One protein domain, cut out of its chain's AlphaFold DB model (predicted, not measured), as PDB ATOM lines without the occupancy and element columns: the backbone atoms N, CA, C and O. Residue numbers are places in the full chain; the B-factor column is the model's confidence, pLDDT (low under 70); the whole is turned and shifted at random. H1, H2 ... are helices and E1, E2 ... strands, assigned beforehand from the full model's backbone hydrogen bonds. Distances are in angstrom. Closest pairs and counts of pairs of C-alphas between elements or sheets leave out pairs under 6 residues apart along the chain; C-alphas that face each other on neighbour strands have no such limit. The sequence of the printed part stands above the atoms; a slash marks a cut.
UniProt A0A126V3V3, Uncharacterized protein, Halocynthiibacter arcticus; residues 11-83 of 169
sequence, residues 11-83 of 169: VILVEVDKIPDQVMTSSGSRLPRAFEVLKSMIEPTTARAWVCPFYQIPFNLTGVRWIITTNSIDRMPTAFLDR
ATOM      1  N   VAL A  11      89.311  33.533  84.435       93.94
ATOM      2  CA  VAL A  11      90.369  34.543  84.409       93.94
ATOM      3  C   VAL A  11      91.093  34.513  85.748       93.94
ATOM      4  O   VAL A  11      90.469  34.655  86.800       93.94
ATOM      5  N   ILE A  12      92.412  34.325  85.693       95.50
ATOM      6  CA  ILE A  12      93.293  34.369  86.860       95.50
ATOM      7  C   ILE A  12      94.064  35.687  86.807       95.50
ATOM      8  O   ILE A  12      94.848  35.910  85.886       95.50
ATOM      9  N   LEU A  13      93.812  36.565  87.774       93.19
ATOM     10  CA  LEU A  13      94.567  37.797  87.976       93.19
ATOM     11  C   LEU A  13      95.623  37.541  89.043       93.19
ATOM     12  O   LEU A  13      95.286  37.199  90.176       93.19
ATOM     13  N   VAL A  14      96.884  37.700  88.664       92.62
ATOM     14  CA  VAL A  14      98.026  37.482  89.552       92.62
ATOM     15  C   VAL A  14      98.571  38.805  90.072       92.62
ATOM     16  O   VAL A  14      98.455  39.824  89.395       92.62
ATOM     17  N   GLU A  15      99.159  38.773  91.270       90.25
ATOM     18  CA  GLU A  15      99.939  39.880  91.846       90.25
ATOM     19  C   GLU A  15      99.181  41.213  91.923       90.25
ATOM     20  O   GLU A  15      99.722  42.292  91.679       90.25
ATOM     21  N   VAL A  16      97.895  41.166  92.275       89.31
ATOM     22  CA  VAL A  16      97.073  42.387  92.303       89.31
ATOM     23  C   VAL A  16      97.505  43.396  93.378       89.31
ATOM     24  O   VAL A  16      97.150  44.565  93.278       89.31
ATOM     25  N   ASP A  17      98.309  42.995  94.366       87.88
ATOM     26  CA  ASP A  17      98.978  43.897  95.323       87.88
ATOM     27  C   ASP A  17     100.057  44.776  94.685       87.88
ATOM     28  O   ASP A  17     100.456  45.783  95.271       87.88
ATOM     29  N   LYS A  18     100.528  44.424  93.487       86.44
ATOM     30  CA  LYS A  18     101.505  45.213  92.729       86.44
ATOM     31  C   LYS A  18     100.852  46.311  91.894       86.44
ATOM     32  O   LYS A  18     101.553  47.112  91.279       86.44
ATOM     33  N   ILE A  19      99.520  46.379  91.878       83.81
ATOM     34  CA  ILE A  19      98.789  47.461  91.222       83.81
ATOM     35  C   ILE A  19      99.107  48.781  91.945       83.81
ATOM     36  O   ILE A  19      98.855  48.896  93.144       83.81
ATOM     37  N   PRO A  20      99.619  49.804  91.239       75.50
ATOM     38  CA  PRO A  20      99.935  51.081  91.859       75.50
ATOM     39  C   PRO A  20      98.662  51.839  92.256       75.50
ATOM     40  O   PRO A  20      97.708  51.943  91.480       75.50
ATOM     41  N   ASP A  21      98.684  52.458  93.437       67.31
ATOM     42  CA  ASP A  21      97.567  53.266  93.955       67.31
ATOM     43  C   ASP A  21      97.288  54.522  93.116       67.31
ATOM     44  O   ASP A  21      96.178  55.069  93.124       67.31
ATOM     45  N   GLN A  22      98.300  54.995  92.384       63.97
ATOM     46  CA  GLN A  22      98.225  56.176  91.538       63.97
ATOM     47  C   GLN A  22      98.890  55.915  90.192       63.97
ATOM     48  O   GLN A  22     100.081  55.629  90.114       63.97
ATOM     49  N   VAL A  23      98.120  56.106  89.122       62.69
ATOM     50  CA  VAL A  23      98.657  56.240  87.769       62.69
ATOM     51  C   VAL A  23      98.509  57.707  87.388       62.69
ATOM     52  O   VAL A  23      97.408  58.175  87.083       62.69
ATOM     53  N   MET A  24      99.604  58.457  87.503       56.28
ATOM     54  CA  MET A  24      99.659  59.849  87.061       56.28
ATOM     55  C   MET A  24      99.981  59.881  85.574       56.28
ATOM     56  O   MET A  24     100.952  59.284  85.118       56.28
ATOM     57  N   THR A  25      99.153  60.587  84.814       59.91
ATOM     58  CA  THR A  25      99.492  60.950  83.438       59.91
ATOM     59  C   THR A  25     100.423  62.159  83.454       59.91
ATOM     60  O   THR A  25     100.376  62.981  84.371       59.91
ATOM     61  N   SER A  26     101.246  62.309  82.419       58.66
ATOM     62  CA  SER A  26     102.114  63.480  82.216       58.66
ATOM     63  C   SER A  26     101.348  64.815  82.155       58.66
ATOM     64  O   SER A  26     101.952  65.869  82.318       58.66
ATOM     65  N   SER A  27     100.022  64.782  81.981       60.62
ATOM     66  CA  SER A  27      99.113  65.935  82.000       60.62
ATOM     67  C   SER A  27      98.429  66.187  83.357       60.62
ATOM     68  O   SER A  27      97.516  67.008  83.436       60.62
ATOM     69  N   GLY A  28      98.810  65.477  84.427       48.19
ATOM     70  CA  GLY A  28      98.256  65.664  85.778       48.19
ATOM     71  C   GLY A  28      96.834  65.123  85.981       48.19
ATOM     72  O   GLY A  28      96.244  65.309  87.047       48.19
ATOM     73  N   SER A  29      96.270  64.433  84.985       49.84
ATOM     74  CA  SER A  29      94.950  63.807  85.091       49.84
ATOM     75  C   SER A  29      95.042  62.471  85.830       49.84
ATOM     76  O   SER A  29      95.906  61.641  85.530       49.84
ATOM     77  N   ARG A  30      94.135  62.259  86.794       53.97
ATOM     78  CA  ARG A  30      94.002  60.996  87.532       53.97
ATOM     79  C   ARG A  30      93.210  60.005  86.683       53.97
ATOM     80  O   ARG A  30      92.030  60.235  86.428       53.97
ATOM     81  N   LEU A  31      93.844  58.919  86.251       56.56
ATOM     82  CA  LEU A  31      93.125  57.810  85.621       56.56
ATOM     83  C   LEU A  31      92.224  57.105  86.653       56.56
ATOM     84  O   LEU A  31      92.521  57.157  87.853       56.56
ATOM     85  N   PRO A  32      91.134  56.435  86.218       59.81
ATOM     86  CA  PRO A  32      90.398  55.526  87.085       59.81
ATOM     87  C   PRO A  32      91.392  54.558  87.720       59.81
ATOM     88  O   PRO A  32      92.183  53.932  87.011       59.81
ATOM     89  N   ARG A  33      91.394  54.461  89.054       74.50
ATOM     90  CA  ARG A  33      92.277  53.510  89.742       74.50
ATOM     91  C   ARG A  33      91.963  52.123  89.193       74.50
ATOM     92  O   ARG A  33      90.788  51.805  89.018       74.50
ATOM     93  N   ALA A  34      92.974  51.302  88.923       81.44
ATOM     94  CA  ALA A  34      92.762  49.989  88.310       81.44
ATOM     95  C   ALA A  34      91.742  49.139  89.095       81.44
ATOM     96  O   ALA A  34      90.917  48.458  88.493       81.44
ATOM     97  N   PHE A  35      91.694  49.286  90.423       85.44
ATOM     98  CA  PHE A  35      90.664  48.669  91.261       85.44
ATOM     99  C   PHE A  35      89.234  49.136  90.971       85.44
ATOM    100  O   PHE A  35      88.324  48.331  91.097       85.44
ATOM    101  N   GLU A  36      88.989  50.376  90.551       86.81
ATOM    102  CA  GLU A  36      87.639  50.818  90.166       86.81
ATOM    103  C   GLU A  36      87.180  50.152  88.865       86.81
ATOM    104  O   GLU A  36      86.034  49.711  88.760       86.81
ATOM    105  N   VAL A  37      88.095  49.993  87.904       89.12
ATOM    106  CA  VAL A  37      87.812  49.247  86.673       89.12
ATOM    107  C   VAL A  37      87.554  47.779  87.008       89.12
ATOM    108  O   VAL A  37      86.505  47.257  86.639       89.12
ATOM    109  N   LEU A  38      88.435  47.140  87.782       90.50
ATOM    110  CA  LEU A  38      88.268  45.747  88.202       90.50
ATOM    111  C   LEU A  38      86.965  45.535  88.981       90.50
ATOM    112  O   LEU A  38      86.220  44.612  88.663       90.50
ATOM    113  N   LYS A  39      86.632  46.423  89.929       91.81
ATOM    114  CA  LYS A  39      85.347  46.409  90.650       91.81
ATOM    115  C   LYS A  39      84.173  46.390  89.680       91.81
ATOM    116  O   LYS A  39      83.287  45.561  89.836       91.81
ATOM    117  N   SER A  40      84.182  47.259  88.667       92.00
ATOM    118  CA  SER A  40      83.097  47.321  87.680       92.00
ATOM    119  C   SER A  40      82.975  46.057  86.814       92.00
ATOM    120  O   SER A  40      81.889  45.769  86.311       92.00
ATOM    121  N   MET A  41      84.057  45.289  86.656       93.94
ATOM    122  CA  MET A  41      84.062  44.033  85.900       93.94
ATOM    123  C   MET A  41      83.550  42.842  86.720       93.94
ATOM    124  O   MET A  41      82.948  41.938  86.144       93.94
ATOM    125  N   ILE A  42      83.786  42.831  88.038       94.25
ATOM    126  CA  ILE A  42      83.408  41.717  88.930       94.25
ATOM    127  C   ILE A  42      82.055  41.918  89.621       94.25
ATOM    128  O   ILE A  42      81.406  40.948  90.000       94.25
ATOM    129  N   GLU A  43      81.622  43.167  89.797       93.88
ATOM    130  CA  GLU A  43      80.342  43.505  90.417       93.88
ATOM    131  C   GLU A  43      79.187  43.054  89.500       93.88
ATOM    132  O   GLU A  43      79.071  43.567  88.383       93.88
ATOM    133  N   PRO A  44      78.302  42.134  89.936       89.62
ATOM    134  CA  PRO A  44      77.300  41.524  89.057       89.62
ATOM    135  C   PRO A  44      76.390  42.531  88.342       89.62
ATOM    136  O   PRO A  44      75.977  42.301  87.204       89.62
ATOM    137  N   THR A  45      76.083  43.651  89.001       92.50
ATOM    138  CA  THR A  45      75.208  44.696  88.456       92.50
ATOM    139  C   THR A  45      75.847  45.438  87.281       92.50
ATOM    140  O   THR A  45      75.186  45.641  86.263       92.50
ATOM    141  N   THR A  46      77.133  45.785  87.369       94.31
ATOM    142  CA  THR A  46      77.869  46.473  86.295       94.31
ATOM    143  C   THR A  46      78.433  45.505  85.257       94.31
ATOM    144  O   THR A  46      78.482  45.841  84.076       94.31
ATOM    145  N   ALA A  47      78.779  44.279  85.659       95.25
ATOM    146  CA  ALA A  47      79.332  43.244  84.790       95.25
ATOM    147  C   ALA A  47      78.391  42.853  83.639       95.25
ATOM    148  O   ALA A  47      78.858  42.489  82.564       95.25
ATOM    149  N   ARG A  48      77.066  42.941  83.823       95.38
ATOM    150  CA  ARG A  48      76.069  42.550  82.804       95.38
ATOM    151  C   ARG A  48      76.158  43.352  81.503       95.38
ATOM    152  O   ARG A  48      75.783  42.839  80.449       95.38
ATOM    153  N   ALA A  49      76.615  44.595  81.585       95.62
ATOM    154  CA  ALA A  49      76.747  45.506  80.453       95.62
ATOM    155  C   ALA A  49      77.981  46.403  80.635       95.62
ATOM    156  O   ALA A  49      77.910  47.621  80.477       95.62
ATOM    157  N   TRP A  50      79.108  45.798  81.008       95.56
ATOM    158  CA  TRP A  50      80.346  46.521  81.258       95.56
ATOM    159  C   TRP A  50      80.862  47.153  79.962       95.56
ATOM    160  O   TRP A  50      81.105  46.454  78.980       95.56
ATOM    161  N   VAL A  51      81.025  48.477  79.940       94.06
ATOM    162  CA  VAL A  51      81.472  49.202  78.744       94.06
ATOM    163  C   VAL A  51      82.992  49.257  78.717       94.06
ATOM    164  O   VAL A  51      83.619  49.859  79.588       94.06
ATOM    165  N   CYS A  52      83.591  48.661  77.686       90.69
ATOM    166  CA  CYS A  52      85.034  48.745  77.494       90.69
ATOM    167  C   CYS A  52      85.446  50.182  77.131       90.69
ATOM    168  O   CYS A  52      84.927  50.706  76.145       90.69
ATOM    169  N   PRO A  53      86.416  50.806  77.829       86.50
ATOM    170  CA  PRO A  53      86.848  52.172  77.518       86.50
ATOM    171  C   PRO A  53      87.387  52.362  76.095       86.50
ATOM    172  O   PRO A  53      87.233  53.438  75.527       86.50
ATOM    173  N   PHE A  54      88.013  51.328  75.521       88.56
ATOM    174  CA  PHE A  54      88.573  51.379  74.171       88.56
ATOM    175  C   PHE A  54      87.509  51.134  73.097       88.56
ATOM    176  O   PHE A  54      87.335  51.952  72.201       88.56
ATOM    177  N   TYR A  55      86.772  50.022  73.196       91.12
ATOM    178  CA  TYR A  55      85.792  49.644  72.172       91.12
ATOM    179  C   TYR A  55      84.454  50.381  72.293       91.12
ATOM    180  O   TYR A  55      83.680  50.372  71.344       91.12
ATOM    181  N   GLN A  56      84.160  50.978  73.452       93.62
ATOM    182  CA  GLN A  56      82.927  51.724  73.739       93.62
ATOM    183  C   GLN A  56      81.627  50.939  73.494       93.62
ATOM    184  O   GLN A  56      80.563  51.518  73.290       93.62
ATOM    185  N   ILE A  57      81.699  49.609  73.568       93.94
ATOM    186  CA  ILE A  57      80.547  48.707  73.479       93.94
ATOM    187  C   ILE A  57      80.380  47.930  74.790       93.94
ATOM    188  O   ILE A  57      81.379  47.666  75.474       93.94
ATOM    189  N   PRO A  58      79.139  47.573  75.163       94.12
ATOM    190  CA  PRO A  58      78.877  46.793  76.362       94.12
ATOM    191  C   PRO A  58      79.236  45.319  76.153       94.12
ATOM    192  O   PRO A  58      78.871  44.703  75.151       94.12
ATOM    193  N   PHE A  59      79.888  44.737  77.151       92.25
ATOM    194  CA  PHE A  59      80.168  43.313  77.258       92.25
ATOM    195  C   PHE A  59      79.424  42.736  78.457       92.25
ATOM    196  O   PHE A  59      79.395  43.336  79.531       92.25
ATOM    197  N   ASN A  60      78.846  41.546  78.285       92.75
ATOM    198  CA  ASN A  60      78.307  40.795  79.409       92.75
ATOM    199  C   ASN A  60      79.408  39.917  80.021       92.75
ATOM    200  O   ASN A  60      79.777  38.886  79.456       92.75
ATOM    201  N   LEU A  61      79.914  40.331  81.179       93.94
ATOM    202  CA  LEU A  61      80.964  39.658  81.938       93.94
ATOM    203  C   LEU A  61      80.420  38.745  83.049       93.94
ATOM    204  O   LEU A  61      81.211  38.122  83.749       93.94
ATOM    205  N   THR A  62      79.098  38.597  83.216       92.62
ATOM    206  CA  THR A  62      78.530  37.798  84.326       92.62
ATOM    207  C   THR A  62      78.872  36.309  84.243       92.62
ATOM    208  O   THR A  62      78.748  35.597  85.234       92.62
ATOM    209  N   GLY A  63      79.255  35.815  83.061       91.19
ATOM    210  CA  GLY A  63      79.724  34.440  82.875       91.19
ATOM    211  C   GLY A  63      81.191  34.227  83.260       91.19
ATOM    212  O   GLY A  63      81.598  33.085  83.475       91.19
ATOM    213  N   VAL A  64      81.984  35.298  83.363       92.88
ATOM    214  CA  VAL A  64      83.415  35.225  83.673       92.88
ATOM    215  C   VAL A  64      83.609  34.810  85.129       92.88
ATOM    216  O   VAL A  64      83.033  35.397  86.045       92.88
ATOM    217  N   ARG A  65      84.445  33.797  85.347       94.25
ATOM    218  CA  ARG A  65      84.878  33.362  86.675       94.25
ATOM    219  C   ARG A  65      86.222  33.996  86.982       94.25
ATOM    220  O   ARG A  65      87.135  33.911  86.167       94.25
ATOM    221  N   TRP A  66      86.343  34.587  88.162       95.25
ATOM    222  CA  TRP A  66      87.530  35.328  88.572       95.25
ATOM    223  C   TRP A  66      88.238  34.594  89.710       95.25
ATOM    224  O   TRP A  66      87.618  34.286  90.727       95.25
ATOM    225  N   ILE A  67      89.532  34.328  89.541       96.81
ATOM    226  CA  ILE A  67      90.450  33.979  90.630       96.81
ATOM    227  C   ILE A  67      91.474  35.099  90.709       96.81
ATOM    228  O   ILE A  67      92.050  35.492  89.701       96.81
ATOM    229  N   ILE A  68      91.678  35.630  91.906       95.62
ATOM    230  CA  ILE A  68      92.588  36.742  92.149       95.62
ATOM    231  C   ILE A  68      93.593  36.279  93.197       95.62
ATOM    232  O   ILE A  68      93.186  35.830  94.269       95.62
ATOM    233  N   THR A  69      94.882  36.364  92.883       95.31
ATOM    234  CA  THR A  69      95.964  36.006  93.804       95.31
ATOM    235  C   THR A  69      96.727  37.249  94.233       95.31
ATOM    236  O   THR A  69      96.953  38.173  93.449       95.31
ATOM    237  N   THR A  70      97.097  37.289  95.508       93.88
ATOM    238  CA  THR A  70      97.854  38.389  96.094       93.88
ATOM    239  C   THR A  70      98.613  37.916  97.321       93.88
ATOM    240  O   THR A  70      98.138  37.029  98.034       93.88
ATOM    241  N   ASN A  71      99.769  38.525  97.574       91.00
ATOM    242  CA  ASN A  71     100.563  38.248  98.769       91.00
ATOM    243  C   ASN A  71     100.065  39.025  99.999       91.00
ATOM    244  O   ASN A  71     100.266  38.586 101.129       91.00
ATOM    245  N   SER A  72      99.402  40.171  99.806       89.62
ATOM    246  CA  SER A  72      98.845  40.979 100.896       89.62
ATOM    247  C   SER A  72      97.602  41.740 100.444       89.62
ATOM    248  O   SER A  72      97.560  42.317  99.362       89.62
ATOM    249  N   ILE A  73      96.599  41.793 101.322       91.19
ATOM    250  CA  ILE A  73      95.370  42.567 101.108       91.19
ATOM    251  C   ILE A  73      95.436  43.978 101.705       91.19
ATOM    252  O   ILE A  73      94.508  44.760 101.516       91.19
ATOM    253  N   ASP A  74      96.514  44.324 102.412       89.06
ATOM    254  CA  ASP A  74      96.573  45.509 103.283       89.06
ATOM    255  C   ASP A  74      96.430  46.826 102.510       89.06
ATOM    256  O   ASP A  74      95.944  47.824 103.036       89.06
ATOM    257  N   ARG A  75      96.852  46.830 101.241       82.19
ATOM    258  CA  ARG A  75      96.784  47.998 100.349       82.19
ATOM    259  C   ARG A  75      95.523  48.021  99.487       82.19
ATOM    260  O   ARG A  75      95.311  48.956  98.722       82.19
ATOM    261  N   MET A  76      94.681  46.996  99.583       87.56
ATOM    262  CA  MET A  76      93.529  46.859  98.705       87.56
ATOM    263  C   MET A  76      92.349  47.684  99.230       87.56
ATOM    264  O   MET A  76      92.038  47.635 100.422       87.56
ATOM    265  N   PRO A  77      91.625  48.415  98.362       88.38
ATOM    266  CA  PRO A  77      90.436  49.140  98.785       88.38
ATOM    267  C   PRO A  77      89.387  48.192  99.379       88.38
ATOM    268  O   PRO A  77      89.022  47.206  98.738       88.38
ATOM    269  N   THR A  78      88.811  48.533 100.537       90.12
ATOM    270  CA  THR A  78      87.744  47.738 101.184       90.12
ATOM    271  C   THR A  78      86.594  47.442 100.225       90.12
ATOM    272  O   THR A  78      86.161  46.306 100.103       90.12
ATOM    273  N   ALA A  79      86.195  48.433  99.423       88.12
ATOM    274  CA  ALA A  79      85.154  48.250  98.421       88.12
ATOM    275  C   ALA A  79      85.497  47.163  97.379       88.12
ATOM    276  O   ALA A  79      84.595  46.544  96.830       88.12
ATOM    277  N   PHE A  80      86.767  46.927  97.051       90.50
ATOM    278  CA  PHE A  80      87.133  45.791  96.201       90.50
ATOM    279  C   PHE A  80      87.030  44.471  96.974       90.50
ATOM    280  O   PHE A  80      86.435  43.522  96.470       90.50
ATOM    281  N   LEU A  81      87.541  44.433  98.207       92.12
ATOM    282  CA  LEU A  81      87.526  43.239  99.056       92.12
ATOM    283  C   LEU A  81      86.108  42.753  99.392       92.12
ATOM    284  O   LEU A  81      85.876  41.550  99.369       92.12
ATOM    285  N   ASP A  82      85.148  43.661  99.593       93.31
ATOM    286  CA  ASP A  82      83.737  43.331  99.871       93.31
ATOM    287  C   ASP A  82      83.068  42.509  98.751       93.31
ATOM    288  O   ASP A  82      82.033  41.876  98.959       93.31
ATOM    289  N   ARG A  83      83.649  42.518  97.544       92.62
ATOM    290  CA  ARG A  83      83.168  41.789  96.358       92.62
ATOM    291  C   ARG A  83      83.897  40.461  96.144       92.62
ATOM    292  O   ARG A  83      83.573  39.728  95.212       92.62
TER     293      ARG A  83
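AT A GLANCE: This is residues 11 to 83 of the 169 residues of an uncharacterized protein of Halocynthiibacter arcticus (UniProt A0A126V3V3). With little regular structure, long loops surround one short helix, H1, near the middle; small helices H2 and H3 meet its end and side, and a parallel strand pair, E1 and E2, makes one edge. Loop residues 24 to 29 stick out. The 73 printed residues, 24 in named elements, run E1, H1, H2, E2, H3: mixed, only just compact, close to loose, radius of gyration 13.2 A, spans 32 by 30 by 19 A.

IN THESE COORDINATES: E2 is residues 65 to 68, 10.0 A; E1, residues 11 to 13, 6.4 A, begins at C-alpha 11 (90.369, 34.543, 84.409). H1 is residues 34 to 42, 12.5 A. H2, residues 44 to 47, and H3, residues 78 to 81, each span 5.0 A; C-alpha 81 is at (87.526, 43.239, 99.056).

HOW THE PARTS SIT: E1 and E2 are parallel at 16 degrees; N 13 and O 67 are within hydrogen-bond range, 2.8 A. E1, H1, H2, E2 form a strand-helix-strand unit, parallel neighbour strands with helices between, its crossover right-handed. H1 touches H3, closest C-alphas Lys 39 and Phe 80, 5.9 A. H1 and H2 only just touch, only at the corner, with 3 pairs of C-alphas within 8 A, the closest Met 41 and Ala 47, 4.9 A. Every O i to N i+4 pair in H1 is within hydrogen-bond range; H2 and H3 are too short for one.

THE WHOLE: The farthest C-alphas, Ser 27 and Gly 63, are 37.0 A apart. The printed part has no cut. Links E1 to H1 and H2 to E2 are long. Residues 21 to 32 have pLDDT under 70.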